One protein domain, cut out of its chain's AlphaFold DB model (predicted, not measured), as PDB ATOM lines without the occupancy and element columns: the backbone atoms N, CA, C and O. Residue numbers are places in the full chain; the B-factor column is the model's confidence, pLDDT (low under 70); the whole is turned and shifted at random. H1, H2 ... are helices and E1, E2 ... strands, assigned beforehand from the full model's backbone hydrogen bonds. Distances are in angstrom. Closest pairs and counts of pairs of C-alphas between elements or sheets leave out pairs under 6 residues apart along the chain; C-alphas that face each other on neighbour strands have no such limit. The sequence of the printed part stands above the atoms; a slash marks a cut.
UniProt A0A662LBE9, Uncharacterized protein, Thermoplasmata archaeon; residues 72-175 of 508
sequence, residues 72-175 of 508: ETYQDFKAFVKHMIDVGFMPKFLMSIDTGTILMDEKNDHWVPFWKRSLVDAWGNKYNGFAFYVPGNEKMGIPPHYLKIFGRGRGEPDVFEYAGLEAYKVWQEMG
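This is residues 72 to 175 of the 508 residues of an uncharacterized protein of Thermoplasmata archaeon (UniProt A0A662LBE9). A helix, H3, runs through the middle between a small, twisted four-strand sheet on one side and a second helix, H1, which crosses it on the side away from the sheet; the short helix H2 sits by the first residues of H3. Under half of the residues are in named elements, and the longest stretch without one is the loop of residues 106 to 118, between E1 and E2. The 104 printed residues hold three named helices and four named strands in the order H1 H2 E1 E2 E3 E4 H3, of the mixed class, helices and strands. The sheet's order is E2 E1 E4 E3, all antiparallel. The whole is compact, with a radius of gyration of the C-alphas of 13.5 A and spans of 42 by 29 by 27 A.

Find C-alpha 72 at (57.565, 21.925, -3.882); from there H1, residues 72 to 86, runs 20.9 A. Next comes H2, residues 92 to 96. Look for C-alpha 101 at (49.949, 33.443, 6.769), where E1, residues 101 to 105, begins its 13.3 A. E2 is residues 119 to 121, E3 residues 132 to 134, and E4, residues 145 to 148, runs 10.3 A. H3, residues 158 to 173, runs 22.8 A to C-alpha 173 at (39.236, 16.014, -3.615).

Begin at the sheet, whose strands' lines turn by 100 degrees from edge to edge. Inner strands E1 and E4 are antiparallel, with N 103 and O 146 2.8 A apart. E1 and E2 form a hairpin, with N 104 and O 120 2.9 A apart. E3 and E4 form another, with N 147 and O 132 2.8 A apart. E1's pairing is staggered: residues 101 to 103 pair with E4, and 103 to 105 with E2. H3 is on the sheet, in two layers, a helix on one face of a sheet, at a height over the sheet of 9.4 A. It runs along the strands, at 24 degrees to E1 on the local plane, over E1 and, only just, over E2, with 3 of its C-alphas. The closest C-alphas of E1 and H3 are those of Ile 102 and Glu 161, 6.3 A apart. H1 touches H3, closest at the C-alphas of Lys 78 and Phe 160, 5.2 A, at a steep tilt of 51 degrees, opposite ways. H2 touches H3's residues 158 to 159 alone, closest at the C-alphas of Leu 94 and Val 159, 6.3 A. H1 is apart from the four strands. In H1 and H3 every O i to N i+4 pair is within hydrogen-bond range; H2 has 0 of 1, but 2 of 2 O i to N i+3 pairs.

The two C-alphas farthest apart, those of Val 87 and Pro 113, are 42.1 A apart. The printed part has no cut. Look at residues 106 to 118 for the long link, E1 to E2; residues 110 to 111 there are under 70 in pLDDT, against a mean of 90.5 for the printed part.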
ATOM      1  N   GLU A  72      57.007  21.710  -2.538       95.19
ATOM      2  CA  GLU A  72      57.565  21.925  -3.882       95.19
ATOM      3  C   GLU A  72      56.434  22.281  -4.849       95.19
ATOM      4  O   GLU A  72      56.495  23.347  -5.450       95.19
ATOM      5  N   THR A  73      55.333  21.519  -4.831       94.88
ATOM      6  CA  THR A  73      54.097  21.834  -5.571       94.88
ATOM      7  C   THR A  73      53.626  23.267  -5.315       94.88
ATOM      8  O   THR A  73      53.250  23.982  -6.236       94.88
ATOM      9  N   TYR A  74      53.695  23.739  -4.065       96.56
ATOM     10  CA  TYR A  74      53.398  25.137  -3.750       96.56
ATOM     11  C   TYR A  74      54.306  26.135  -4.494       96.56
ATOM     12  O   TYR A  74      53.825  27.175  -4.942       96.56
ATOM     13  N   GLN A  75      55.615  25.864  -4.613       96.12
ATOM     14  CA  GLN A  75      56.519  26.749  -5.364       96.12
ATOM     15  C   GLN A  75      56.179  26.758  -6.857       96.12
ATOM     16  O   GLN A  75      56.219  27.825  -7.465       96.12
ATOM     17  N   ASP A  76      55.782  25.612  -7.406       94.06
ATOM     18  CA  ASP A  76      55.348  25.488  -8.796       94.06
ATOM     19  C   ASP A  76      54.075  26.314  -9.055       94.06
ATOM     20  O   ASP A  76      54.060  27.199  -9.914       94.06
ATOM     21  N   PHE A  77      53.042  26.160  -8.215       94.50
ATOM     22  CA  PHE A  77      51.824  26.982  -8.288       94.50
ATOM     23  C   PHE A  77      52.110  28.474  -8.104       94.50
ATOM     24  O   PHE A  77      51.552  29.320  -8.802       94.50
ATOM     25  N   LYS A  78      53.007  28.826  -7.183       95.50
ATOM     26  CA  LYS A  78      53.452  30.207  -7.007       95.50
ATOM     27  C   LYS A  78      54.110  30.749  -8.277       95.50
ATOM     28  O   LYS A  78      53.840  31.893  -8.649       95.50
ATOM     29  N   ALA A  79      54.982  29.975  -8.922       94.06
ATOM     30  CA  ALA A  79      55.630  30.371 -10.168       94.06
ATOM     31  C   ALA A  79      54.591  30.589 -11.277       94.06
ATOM     32  O   ALA A  79      54.614  31.636 -11.929       94.06
ATOM     33  N   PHE A  80      53.618  29.683 -11.397       92.81
ATOM     34  CA  PHE A  80      52.503  29.791 -12.337       92.81
ATOM     35  C   PHE A  80      51.643  31.048 -12.101       92.81
ATOM     36  O   PHE A  80      51.414  31.842 -13.013       92.81
ATOM     37  N   VAL A  81      51.239  31.323 -10.858       94.62
ATOM     38  CA  VAL A  81      50.459  32.531 -10.516       94.62
ATOM     39  C   VAL A  81      51.268  33.801 -10.757       94.62
ATOM     40  O   VAL A  81      50.744  34.814 -11.231       94.62
ATOM     41  N   LYS A  82      52.568  33.775 -10.455       95.31
ATOM     42  CA  LYS A  82      53.447  34.901 -10.764       95.31
ATOM     43  C   LYS A  82      53.498  35.144 -12.274       95.31
ATOM     44  O   LYS A  82      53.424  36.300 -12.685       95.31
ATOM     45  N   HIS A  83      53.582  34.088 -13.083       93.75
ATOM     46  CA  HIS A  83      53.500  34.185 -14.539       93.75
ATOM     47  C   HIS A  83      52.180  34.824 -14.988       93.75
ATOM     48  O   HIS A  83      52.220  35.813 -15.722       93.75
ATOM     49  N   MET A  84      51.031  34.383 -14.455       93.88
ATOM     50  CA  MET A  84      49.720  35.001 -14.726       93.88
ATOM     51  C   MET A  84      49.707  36.511 -14.456       93.88
ATOM     52  O   MET A  84      49.154  37.291 -15.235       93.88
ATOM     53  N   ILE A  85      50.328  36.952 -13.363       95.12
ATOM     54  CA  ILE A  85      50.438  38.377 -13.028       95.12
ATOM     55  C   ILE A  85      51.407  39.102 -13.974       95.12
ATOM     56  O   ILE A  85      51.138  40.232 -14.397       95.12
ATOM     57  N   ASP A  86      52.534  38.478 -14.313       94.56
ATOM     58  CA  ASP A  86      53.569  39.066 -15.166       94.56
ATOM     59  C   ASP A  86      53.061  39.305 -16.599       94.56
ATOM     60  O   ASP A  86      53.335  40.369 -17.164       94.56
ATOM     61  N   VAL A  87      52.290  38.366 -17.163       93.12
ATOM     62  CA  VAL A  87      51.658  38.509 -18.493       93.12
ATOM     63  C   VAL A  87      50.401  39.377 -18.475       93.12
ATOM     64  O   VAL A  87      49.851  39.698 -19.525       93.12
ATOM     65  N   GLY A  88      49.965  39.801 -17.287       93.75
ATOM     66  CA  GLY A  88      48.826  40.690 -17.111       93.75
ATOM     67  C   GLY A  88      47.473  39.987 -17.074       93.75
ATOM     68  O   GLY A  88      46.465  40.681 -17.025       93.75
ATOM     69  N   PHE A  89      47.425  38.654 -17.046       91.94
ATOM     70  CA  PHE A  89      46.182  37.900 -16.868       91.94
ATOM     71  C   PHE A  89      45.520  38.242 -15.522       91.94
ATOM     72  O   PHE A  89      44.303  38.406 -15.427       91.94
ATOM     73  N   MET A  90      46.341  38.422 -14.480       91.06
ATOM     74  CA  MET A  90      45.914  38.855 -13.149       91.06
ATOM     75  C   MET A  90      46.408  40.277 -12.810       91.06
ATOM     76  O   MET A  90      47.498  40.678 -13.225       91.06
ATOM     77  N   PRO A  91      45.655  41.062 -12.012       90.88
ATOM     78  CA  PRO A  91      46.059  42.418 -11.644       90.88
ATOM     79  C   PRO A  91      47.338  42.483 -10.791       90.88
ATOM     80  O   PRO A  91      47.435  41.859  -9.735       90.88
ATOM     81  N   LYS A  92      48.278  43.366 -11.158       94.00
ATOM     82  CA  LYS A  92      49.562  43.540 -10.443       94.00
ATOM     83  C   LYS A  92      49.442  43.998  -8.988       94.00
ATOM     84  O   LYS A  92      50.356  43.748  -8.207       94.00
ATOM     85  N   PHE A  93      48.349  44.663  -8.600       93.38
ATOM     86  CA  PHE A  93      48.180  45.126  -7.215       93.38
ATOM     87  C   PHE A  93      48.113  43.963  -6.211       93.38
ATOM     88  O   PHE A  93      48.431  44.167  -5.042       93.38
ATOM     89  N   LEU A  94      47.765  42.749  -6.665       91.56
ATOM     90  CA  LEU A  94      47.747  41.541  -5.837       91.56
ATOM     91  C   LEU A  94      49.129  41.226  -5.240       91.56
ATOM     92  O   LEU A  94      49.209  40.754  -4.115       91.56
ATOM     93  N   MET A  95      50.215  41.604  -5.926       94.75
ATOM     94  CA  MET A  95      51.595  41.452  -5.436       94.75
ATOM     95  C   MET A  95      51.935  42.348  -4.237       94.75
ATOM     96  O   MET A  95      53.012  42.224  -3.666       94.75
ATOM     97  N   SER A  96      51.070  43.306  -3.896       94.62
ATOM     98  CA  SER A  96      51.280  44.242  -2.783       94.62
ATOM     99  C   SER A  96      50.457  43.897  -1.541       94.62
ATOM    100  O   SER A  96      50.528  44.625  -0.552       94.62
ATOM    101  N   ILE A  97      49.650  42.835  -1.596       93.38
ATOM    102  CA  ILE A  97      48.797  42.401  -0.489       93.38
ATOM    103  C   ILE A  97      49.527  41.286   0.257       93.38
ATOM    104  O   ILE A  97      49.726  40.218  -0.303       93.38
ATOM    105  N   ASP A  98      49.908  41.552   1.503       95.00
ATOM    106  CA  ASP A  98      50.472  40.584   2.452       95.00
ATOM    107  C   ASP A  98      49.785  40.830   3.796       95.00
ATOM    108  O   ASP A  98      49.971  41.880   4.429       95.00
ATOM    109  N   THR A  99      48.924  39.900   4.200       92.75
ATOM    110  CA  THR A  99      48.201  39.972   5.471       92.75
ATOM    111  C   THR A  99      48.809  39.070   6.546       92.75
ATOM    112  O   THR A  99      48.513  39.258   7.734       92.75
ATOM    113  N   GLY A 100      49.697  38.137   6.187       94.19
ATOM    114  CA  GLY A 100      50.362  37.235   7.120       94.19
ATOM    115  C   GLY A 100      50.537  35.826   6.565       94.19
ATOM    116  O   GLY A 100      51.277  35.608   5.628       94.19
ATOM    117  N   THR A 101      49.983  34.830   7.247       96.62
ATOM    118  CA  THR A 101      49.949  33.443   6.769       96.62
ATOM    119  C   THR A 101      48.504  32.998   6.741       96.62
ATOM    120  O   THR A 101      47.847  32.987   7.795       96.62
ATOM    121  N   ILE A 102      48.030  32.667   5.547       96.25
ATOM    122  CA  ILE A 102      46.663  32.228   5.302       96.25
ATOM    123  C   ILE A 102      46.559  30.734   5.612       96.25
ATOM    124  O   ILE A 102      47.433  29.933   5.285       96.25
ATOM    125  N   LEU A 103      45.479  30.362   6.293       95.56
ATOM    126  CA  LEU A 103      45.159  28.986   6.632       95.56
ATOM    127  C   LEU A 103      43.734  28.663   6.186       95.56
ATOM    128  O   LEU A 103      42.823  29.483   6.342       95.56
ATOM    129  N   MET A 104      43.532  27.434   5.729       93.62
ATOM    130  CA  MET A 104      42.221  26.867   5.415       93.62
ATOM    131  C   MET A 104      41.833  25.829   6.472       93.62
ATOM    132  O   MET A 104      42.702  25.188   7.055       93.62
ATOM    133  N   ASP A 105      40.536  25.664   6.743       91.56
ATOM    134  CA  ASP A 105      40.032  24.543   7.550       91.56
ATOM    135  C   ASP A 105      39.678  23.374   6.628       91.56
ATOM    136  O   ASP A 105      38.709  23.467   5.879       91.56
ATOM    137  N   GLU A 106      40.429  22.272   6.711       88.62
ATOM    138  CA  GLU A 106      40.271  21.083   5.852       88.62
ATOM    139  C   GLU A 106      38.845  20.507   5.892       88.62
ATOM    140  O   GLU A 106      38.405  19.856   4.951       88.62
ATOM    141  N   LYS A 107      38.116  20.712   6.997       84.00
ATOM    142  CA  LYS A 107      36.758  20.172   7.177       84.00
ATOM    143  C   LYS A 107      35.657  21.176   6.873       84.00
ATOM    144  O   LYS A 107      34.489  20.796   6.892       84.00
ATOM    145  N   ASN A 108      36.021  22.445   6.685       75.62
ATOM    146  CA  ASN A 108      35.095  23.567   6.586       75.62
ATOM    147  C   ASN A 108      33.988  23.545   7.673       75.62
ATOM    148  O   ASN A 108      32.831  23.890   7.425       75.62
ATOM    149  N   ASP A 109      34.315  23.092   8.892       72.81
ATOM    150  CA  ASP A 109      33.318  22.886   9.947       72.81
ATOM    151  C   ASP A 109      33.145  24.162  10.780       72.81
ATOM    152  O   ASP A 109      33.803  24.407  11.802       72.81
ATOM    153  N   HIS A 110      32.203  24.994  10.340       67.81
ATOM    154  CA  HIS A 110      31.885  26.256  11.000       67.81
ATOM    155  C   HIS A 110      31.365  26.090  12.441       67.81
ATOM    156  O   HIS A 110      31.431  27.052  13.214       67.81
ATOM    157  N   TRP A 111      30.898  24.898  12.833       68.81
ATOM    158  CA  TRP A 111      30.336  24.620  14.160       68.81
ATOM    159  C   TRP A 111      31.386  24.188  15.183       68.81
ATOM    160  O   TRP A 111      31.136  24.224  16.392       68.81
ATOM    161  N   VAL A 112      32.578  23.808  14.724       72.00
ATOM    162  CA  VAL A 112      33.668  23.390  15.602       72.00
ATOM    163  C   VAL A 112      34.367  24.619  16.197       72.00
ATOM    164  O   VAL A 112      34.709  25.556  15.463       72.00
ATOM    165  N   PRO A 113      34.607  24.647  17.529       73.19
ATOM    166  CA  PRO A 113      35.369  25.719  18.157       73.19
ATOM    167  C   PRO A 113      36.754  25.876  17.526       73.19
ATOM    168  O   PRO A 113      37.387  24.875  17.198       73.19
ATOM    169  N   PHE A 114      37.262  27.108  17.423       70.56
ATOM    170  CA  PHE A 114      38.491  27.404  16.670       70.56
ATOM    171  C   PHE A 114      39.702  26.540  17.076       70.56
ATOM    172  O   PHE A 114      40.498  26.168  16.224       70.56
ATOM    173  N   TRP A 115      39.819  26.158  18.354       71.75
ATOM    174  CA  TRP A 115      40.913  25.322  18.877       71.75
ATOM    175  C   TRP A 115      40.803  23.828  18.527       71.75
ATOM    176  O   TRP A 115      41.643  23.035  18.943       71.75
ATOM    177  N   LYS A 116      39.738  23.422  17.830       78.69
ATOM    178  CA  LYS A 116      39.502  22.056  17.339       78.69
ATOM    179  C   LYS A 116      39.434  21.983  15.809       78.69
ATOM    180  O   LYS A 116      39.125  20.913  15.285       78.69
ATOM    181  N   ARG A 117      39.668  23.097  15.108       85.69
ATOM    182  CA  ARG A 117      39.654  23.139  13.640       85.69
ATOM    183  C   ARG A 117      40.892  22.455  13.070       85.69
ATOM    184  O   ARG A 117      41.936  22.435  13.722       85.69
ATOM    185  N   SER A 118      40.754  21.880  11.879       91.12
ATOM    186  CA  SER A 118      41.846  21.190  11.190       91.12
ATOM    187  C   SER A 118      42.478  22.175  10.216       91.12
ATOM    188  O   SER A 118      42.146  22.184   9.036       91.12
ATOM    189  N   LEU A 119      43.290  23.095  10.743       93.56
ATOM    190  CA  LEU A 119      43.863  24.159   9.924       93.56
ATOM    191  C   LEU A 119      45.096  23.661   9.173       93.56
ATOM    192  O   LEU A 119      45.941  22.973   9.752       93.56
ATOM    193  N   VAL A 120      45.222  24.067   7.916       95.50
ATOM    194  CA  VAL A 120      46.352  23.773   7.033       95.50
ATOM    195  C   VAL A 120      46.847  25.060   6.375       95.50
ATOM    196  O   VAL A 120      46.043  25.942   6.071       95.50
ATOM    197  N   ASP A 121      48.163  25.199   6.221       96.19
ATOM    198  CA  ASP A 121      48.785  26.296   5.468       96.19
ATOM    199  C   ASP A 121      48.986  25.945   3.985       96.19
ATOM    200  O   ASP A 121      48.817  24.795   3.579       96.19
ATOM    201  N   ALA A 122      49.378  26.927   3.171       96.50
ATOM    202  CA  ALA A 122      49.594  26.737   1.733       96.50
ATOM    203  C   ALA A 122      50.737  25.759   1.389       96.50
ATOM    204  O   ALA A 122      50.909  25.391   0.240       96.50
ATOM    205  N   TRP A 123      51.521  25.296   2.367       96.31
ATOM    206  CA  TRP A 123      52.562  24.282   2.171       96.31
ATOM    207  C   TRP A 123      52.106  22.886   2.622       96.31
ATOM    208  O   TRP A 123      52.935  21.978   2.706       96.31
ATOM    209  N   GLY A 124      50.825  22.714   2.964       94.00
ATOM    210  CA  GLY A 124      50.257  21.455   3.447       94.00
ATOM    211  C   GLY A 124      50.561  21.144   4.918       94.00
ATOM    212  O   GLY A 124      50.310  20.027   5.377       94.00
ATOM    213  N   ASN A 125      51.105  22.091   5.696       94.69
ATOM    214  CA  ASN A 125      51.411  21.847   7.106       94.69
ATOM    215  C   ASN A 125      50.189  22.089   7.988       94.69
ATOM    216  O   ASN A 125      49.544  23.135   7.930       94.69
ATOM    217  N   LYS A 126      49.938  21.148   8.901       94.12
ATOM    218  CA  LYS A 126      48.875  21.277   9.903       94.12
ATOM    219  C   LYS A 126      49.213  22.326  10.957       94.12
ATOM    220  O   LYS A 126      50.336  22.389  11.463       94.12
ATOM    221  N   TYR A 127      48.203  23.082  11.373       92.25
ATOM    222  CA  TYR A 127      48.310  24.137  12.371       92.25
ATOM    223  C   TYR A 127      47.253  23.984  13.474       92.25
ATOM    224  O   TYR A 127      46.057  23.972  13.222       92.25
ATOM    225  N   ASN A 128      47.706  23.925  14.731       89.44
ATOM    226  CA  ASN A 128      46.841  23.801  15.918       89.44
ATOM    227  C   ASN A 128      46.891  25.044  16.829       89.44
ATOM    228  O   ASN A 128      46.467  24.998  17.984       89.44
ATOM    229  N   GLY A 129      47.506  26.131  16.359       88.62
ATOM    230  CA  GLY A 129      47.672  27.352  17.141       88.62
ATOM    231  C   GLY A 129      46.487  28.309  17.017       88.62
ATOM    232  O   GLY A 129      45.477  28.032  16.377       88.62
ATOM    233  N   PHE A 130      46.629  29.486  17.621       89.12
ATOM    234  CA  PHE A 130      45.648  30.557  17.484       89.12
ATOM    235  C   PHE A 130      45.720  31.192  16.084       89.12
ATOM    236  O   PHE A 130      46.814  31.507  15.611       89.12
ATOM    237  N   ALA A 131      44.572  31.413  15.447       91.62
ATOM    238  CA  ALA A 131      44.439  32.160  14.199       91.62
ATOM    239  C   ALA A 131      43.142  32.983  14.215       91.62
ATOM    240  O   ALA A 131      42.165  32.612  14.870       91.62
ATOM    241  N   PHE A 132      43.141  34.110  13.508       91.25
ATOM    242  CA  PHE A 132      41.982  34.988  13.392       91.25
ATOM    243  C   PHE A 132      41.094  34.514  12.249       91.25
ATOM    244  O   PHE A 132      41.582  34.345  11.142       91.25
ATOM    245  N   TYR A 133      39.801  34.326  12.494       90.50
ATOM    246  CA  TYR A 133      38.857  34.063  11.410       90.50
ATOM    247  C   TYR A 133      38.639  35.332  10.583       90.50
ATOM    248  O   TYR A 133      38.356  36.394  11.145       90.50
ATOM    249  N   VAL A 134      38.729  35.197   9.265       90.44
ATOM    250  CA  VAL A 134      38.446  36.260   8.308       90.44
ATOM    251  C   VAL A 134      37.235  35.828   7.480       90.44
ATOM    252  O   VAL A 134      37.286  34.786   6.819       90.44
ATOM    253  N   PRO A 135      36.115  36.576   7.524       88.06
ATOM    254  CA  PRO A 135      34.975  36.262   6.678       88.06
ATOM    255  C   PRO A 135      35.378  36.403   5.206       88.06
ATOM    256  O   PRO A 135      36.075  37.348   4.838       88.06
ATOM    257  N   GLY A 136      34.922  35.466   4.375       85.38
ATOM    258  CA  GLY A 136      35.148  35.519   2.933       85.38
ATOM    259  C   GLY A 136      34.483  36.732   2.277       85.38
ATOM    260  O   GLY A 136      33.639  37.413   2.864       85.38
ATOM    261  N   ASN A 137      34.851  36.984   1.025       84.38
ATOM    262  CA  ASN A 137      34.244  37.982   0.162       84.38
ATOM    263  C   ASN A 137      33.927  37.373  -1.209       84.38
ATOM    264  O   ASN A 137      34.771  37.366  -2.103       84.38
ATOM    265  N   GLU A 138      32.682  36.929  -1.380       80.62
ATOM    266  CA  GLU A 138      32.182  36.322  -2.622       80.62
ATOM    267  C   GLU A 138      32.377  37.225  -3.847       80.62
ATOM    268  O   GLU A 138      32.736  36.749  -4.917       80.62
ATOM    269  N   LYS A 139      32.224  38.551  -3.700       77.25
ATOM    270  CA  LYS A 139      32.408  39.493  -4.821       77.25
ATOM    271  C   LYS A 139      33.848  39.545  -5.321       77.25
ATOM    272  O   LYS A 139      34.073  39.916  -6.468       77.25
ATOM    273  N   MET A 140      34.803  39.238  -4.446       72.69
ATOM    274  CA  MET A 140      36.222  39.161  -4.779       72.69
ATOM    275  C   MET A 140      36.691  37.717  -4.998       72.69
ATOM    276  O   MET A 140      37.876  37.519  -5.232       72.69
ATOM    277  N   GLY A 141      35.793  36.726  -4.911       76.06
ATOM    278  CA  GLY A 141      36.151  35.309  -5.005       76.06
ATOM    279  C   GLY A 141      37.043  34.821  -3.860       76.06
ATOM    280  O   GLY A 141      37.748  33.837  -4.023       76.06
ATOM    281  N   ILE A 142      37.054  35.511  -2.715       82.56
ATOM    282  CA  ILE A 142      37.902  35.147  -1.572       82.56
ATOM    283  C   ILE A 142      37.079  34.280  -0.612       82.56
ATOM    284  O   ILE A 142      36.120  34.798  -0.027       82.56
ATOM    285  N   PRO A 143      37.412  32.997  -0.394       85.56
ATOM    286  CA  PRO A 143      36.684  32.165   0.554       85.56
ATOM    287  C   PRO A 143      36.958  32.591   2.010       85.56
ATOM    288  O   PRO A 143      37.949  33.274   2.303       85.56
ATOM    289  N   PRO A 144      36.088  32.209   2.963       89.19
ATOM    290  CA  PRO A 144      36.404  32.328   4.380       89.19
ATOM    291  C   PRO A 144      37.691  31.575   4.722       89.19
ATOM    292  O   PRO A 144      37.879  30.436   4.309       89.19
ATOM    293  N   HIS A 145      38.559  32.202   5.509       92.38
ATOM    294  CA  HIS A 145      39.877  31.660   5.841       92.38
ATOM    295  C   HIS A 145      40.303  32.097   7.246       92.38
ATOM    296  O   HIS A 145      39.573  32.789   7.965       92.38
ATOM    297  N   TYR A 146      41.498  31.678   7.659       93.75
ATOM    298  CA  TYR A 146      42.101  32.099   8.916       93.75
ATOM    299  C   TYR A 146      43.442  32.751   8.668       93.75
ATOM    300  O   TYR A 146      44.181  32.367   7.769       93.75
ATOM    301  N   LEU A 147      43.763  33.710   9.522       94.31
ATOM    302  CA  LEU A 147      44.969  34.496   9.417       94.31
ATOM    303  C   LEU A 147      45.842  34.322  10.650       94.31
ATOM    304  O   LEU A 147      45.409  34.506  11.795       94.31
ATOM    305  N   LYS A 148      47.116  34.042  10.408       93.75
ATOM    306  CA  LYS A 148      48.173  34.084  11.410       93.75
ATOM    307  C   LYS A 148      49.131  35.227  11.065       93.75
ATOM    308  O   LYS A 148      49.834  35.172  10.069       93.75
ATOM    309  N   ILE A 149      49.210  36.243  11.928       89.06
ATOM    310  CA  ILE A 149      49.991  37.482  11.681       89.06
ATOM    311  C   ILE A 149      51.495  37.213  11.458       89.06
ATOM    312  O   ILE A 149      52.190  37.988  10.798       89.06
ATOM    313  N   PHE A 150      52.031  36.138  12.042       88.62
ATOM    314  CA  PHE A 150      53.435  35.749  11.910       88.62
ATOM    315  C   PHE A 150      53.535  34.299  11.449       88.62
ATOM    316  O   PHE A 150      53.054  33.397  12.135       88.62
ATOM    317  N   GLY A 151      54.217  34.035  10.344       88.69
ATOM    318  CA  GLY A 151      54.374  32.686   9.818       88.69
ATOM    319  C   GLY A 151      55.156  32.676   8.515       88.69
ATOM    320  O   GLY A 151      55.785  33.674   8.174       88.69
ATOM    321  N   ARG A 152      55.145  31.522   7.845       90.06
ATOM    322  CA  ARG A 152      55.930  31.271   6.634       90.06
ATOM    323  C   ARG A 152      55.477  32.132   5.450       90.06
ATOM    324  O   ARG A 152      56.343  32.547   4.695       90.06
ATOM    325  N   GLY A 153      54.183  32.444   5.357       90.62
ATOM    326  CA  GLY A 153      53.630  33.331   4.323       90.62
ATOM    327  C   GLY A 153      53.920  34.812   4.526       90.62
ATOM    328  O   GLY A 153      53.827  35.594   3.592       90.62
ATOM    329  N   ARG A 154      54.367  35.226   5.719       92.25
ATOM    330  CA  ARG A 154      54.656  36.644   5.950       92.25
ATOM    331  C   ARG A 154      55.846  37.085   5.095       92.25
ATOM    332  O   ARG A 154      56.938  36.532   5.228       92.25
ATOM    333  N   GLY A 155      55.671  38.162   4.338       92.50
ATOM    334  CA  GLY A 155      56.634  38.654   3.352       92.50
ATOM    335  C   GLY A 155      56.383  38.121   1.941       92.50
ATOM    336  O   GLY A 155      57.167  38.421   1.039       92.50
ATOM    337  N   GLU A 156      55.318  37.348   1.746       94.62
ATOM    338  CA  GLU A 156      54.869  36.826   0.467       94.62
ATOM    339  C   GLU A 156      53.475  37.382   0.124       94.62
ATOM    340  O   GLU A 156      52.667  37.589   1.026       94.62
ATOM    341  N   PRO A 157      53.176  37.667  -1.158       96.38
ATOM    342  CA  PRO A 157      51.832  38.061  -1.555       96.38
ATOM    343  C   PRO A 157      50.772  36.991  -1.257       96.38
ATOM    344  O   PRO A 157      50.906  35.849  -1.693       96.38
ATOM    345  N   ASP A 158      49.664  37.400  -0.635       95.06
ATOM    346  CA  ASP A 158      48.532  36.540  -0.250       95.06
ATOM    347  C   ASP A 158      47.979  35.720  -1.426       95.06
ATOM    348  O   ASP A 158      47.504  34.600  -1.252       95.06
ATOM    349  N   VAL A 159      48.035  36.272  -2.643       94.62
ATOM    350  CA  VAL A 159      47.558  35.602  -3.866       94.62
ATOM    351  C   VAL A 159      48.255  34.256  -4.105       94.62
ATOM    352  O   VAL A 159      47.621  33.336  -4.615       94.62
ATOM    353  N   PHE A 160      49.520  34.111  -3.697       96.50
ATOM    354  CA  PHE A 160      50.244  32.846  -3.810       96.50
ATOM    355  C   PHE A 160      49.747  31.822  -2.790       96.50
ATOM    356  O   PHE A 160      49.514  30.670  -3.153       96.50
ATOM    357  N   GLU A 161      49.507  32.238  -1.543       96.88
ATOM    358  CA  GLU A 161      48.942  31.353  -0.521       96.88
ATOM    359  C   GLU A 161      47.522  30.898  -0.885       96.88
ATOM    360  O   GLU A 161      47.209  29.722  -0.720       96.88
ATOM    361  N   TYR A 162      46.677  31.783  -1.431       94.38
ATOM    362  CA  TYR A 162      45.335  31.406  -1.890       94.38
ATOM    363  C   TYR A 162      45.365  30.382  -3.020       94.38
ATOM    364  O   TYR A 162      44.663  29.379  -2.935       94.38
ATOM    365  N   ALA A 163      46.177  30.608  -4.054       93.12
ATOM    366  CA  ALA A 163      46.298  29.659  -5.155       93.12
ATOM    367  C   ALA A 163      46.845  28.307  -4.677       93.12
ATOM    368  O   ALA A 163      46.337  27.259  -5.063       93.12
ATOM    369  N   GLY A 164      47.832  28.334  -3.775       95.75
ATOM    370  CA  GLY A 164      48.348  27.132  -3.140       95.75
ATOM    371  C   GLY A 164      47.269  26.372  -2.364       95.75
ATOM    372  O   GLY A 164      47.132  25.166  -2.538       95.75
ATOM    373  N   LEU A 165      46.477  27.058  -1.541       95.56
ATOM    374  CA  LEU A 165      45.404  26.434  -0.764       95.56
ATOM    375  C   LEU A 165      44.266  25.889  -1.638       95.56
ATOM    376  O   LEU A 165      43.732  24.827  -1.316       95.56
ATOM    377  N   GLU A 166      43.920  26.567  -2.735       92.81
ATOM    378  CA  GLU A 166      42.928  26.061  -3.691       92.81
ATOM    379  C   GLU A 166      43.435  24.785  -4.372       92.81
ATOM    380  O   GLU A 166      42.754  23.764  -4.361       92.81
ATOM    381  N   ALA A 167      44.681  24.785  -4.848       94.62
ATOM    382  CA  ALA A 167      45.308  23.583  -5.389       94.62
ATOM    383  C   ALA A 167      45.401  22.457  -4.343       94.62
ATOM    384  O   ALA A 167      45.092  21.304  -4.633       94.62
ATOM    385  N   TYR A 168      45.748  22.768  -3.091       95.75
ATOM    386  CA  TYR A 168      45.751  21.780  -2.014       95.75
ATOM    387  C   TYR A 168      44.375  21.122  -1.850       95.75
ATOM    388  O   TYR A 168      44.291  19.895  -1.750       95.75
ATOM    389  N   LYS A 169      43.301  21.925  -1.845       93.94
ATOM    390  CA  LYS A 169      41.915  21.452  -1.749       93.94
ATOM    391  C   LYS A 169      41.573  20.508  -2.906       93.94
ATOM    392  O   LYS A 169      41.134  19.390  -2.647       93.94
ATOM    393  N   VAL A 170      41.856  20.922  -4.140       94.38
ATOM    394  CA  VAL A 170      41.636  20.128  -5.361       94.38
ATOM    395  C   VAL A 170      42.364  18.781  -5.280       94.38
ATOM    396  O   VAL A 170      41.776  17.734  -5.547       94.38
ATOM    397  N   TRP A 171      43.615  18.751  -4.805       95.88
ATOM    398  CA  TRP A 171      44.332  17.486  -4.615       95.88
ATOM    399  C   TRP A 171      43.675  16.602  -3.559       95.88
ATOM    400  O   TRP A 171      43.629  15.391  -3.751       95.88
ATOM    401  N   GLN A 172      43.158  17.159  -2.457       94.69
ATOM    402  CA  GLN A 172      42.424  16.360  -1.468       94.69
ATOM    403  C   GLN A 172      41.139  15.761  -2.054       94.69
ATOM    404  O   GLN A 172      40.825  14.607  -1.756       94.69
ATOM    405  N   GLU A 173      40.431  16.498  -2.910       94.25
ATOM    406  CA  GLU A 173      39.236  16.014  -3.615       94.25
ATOM    407  C   GLU A 173      39.568  14.883  -4.599       94.25
ATOM    408  O   GLU A 173      38.810  13.921  -4.708       94.25
ATOM    409  N   MET A 174      40.763  14.903  -5.198       95.69
ATOM    410  CA  MET A 174      41.314  13.790  -5.987       95.69
ATOM    411  C   MET A 174      41.866  12.623  -5.146       95.69
ATOM    412  O   MET A 174      42.510  11.717  -5.669       95.69
ATOM    413  N   GLY A 175      41.638  12.605  -3.829       94.75
ATOM    414  CA  GLY A 175      42.154  11.555  -2.943       94.75
ATOM    415  C   GLY A 175      43.637  11.714  -2.592       94.75
ATOM    416  O   GLY A 175      44.294  10.751  -2.196       94.75
TER     417      GLY A 175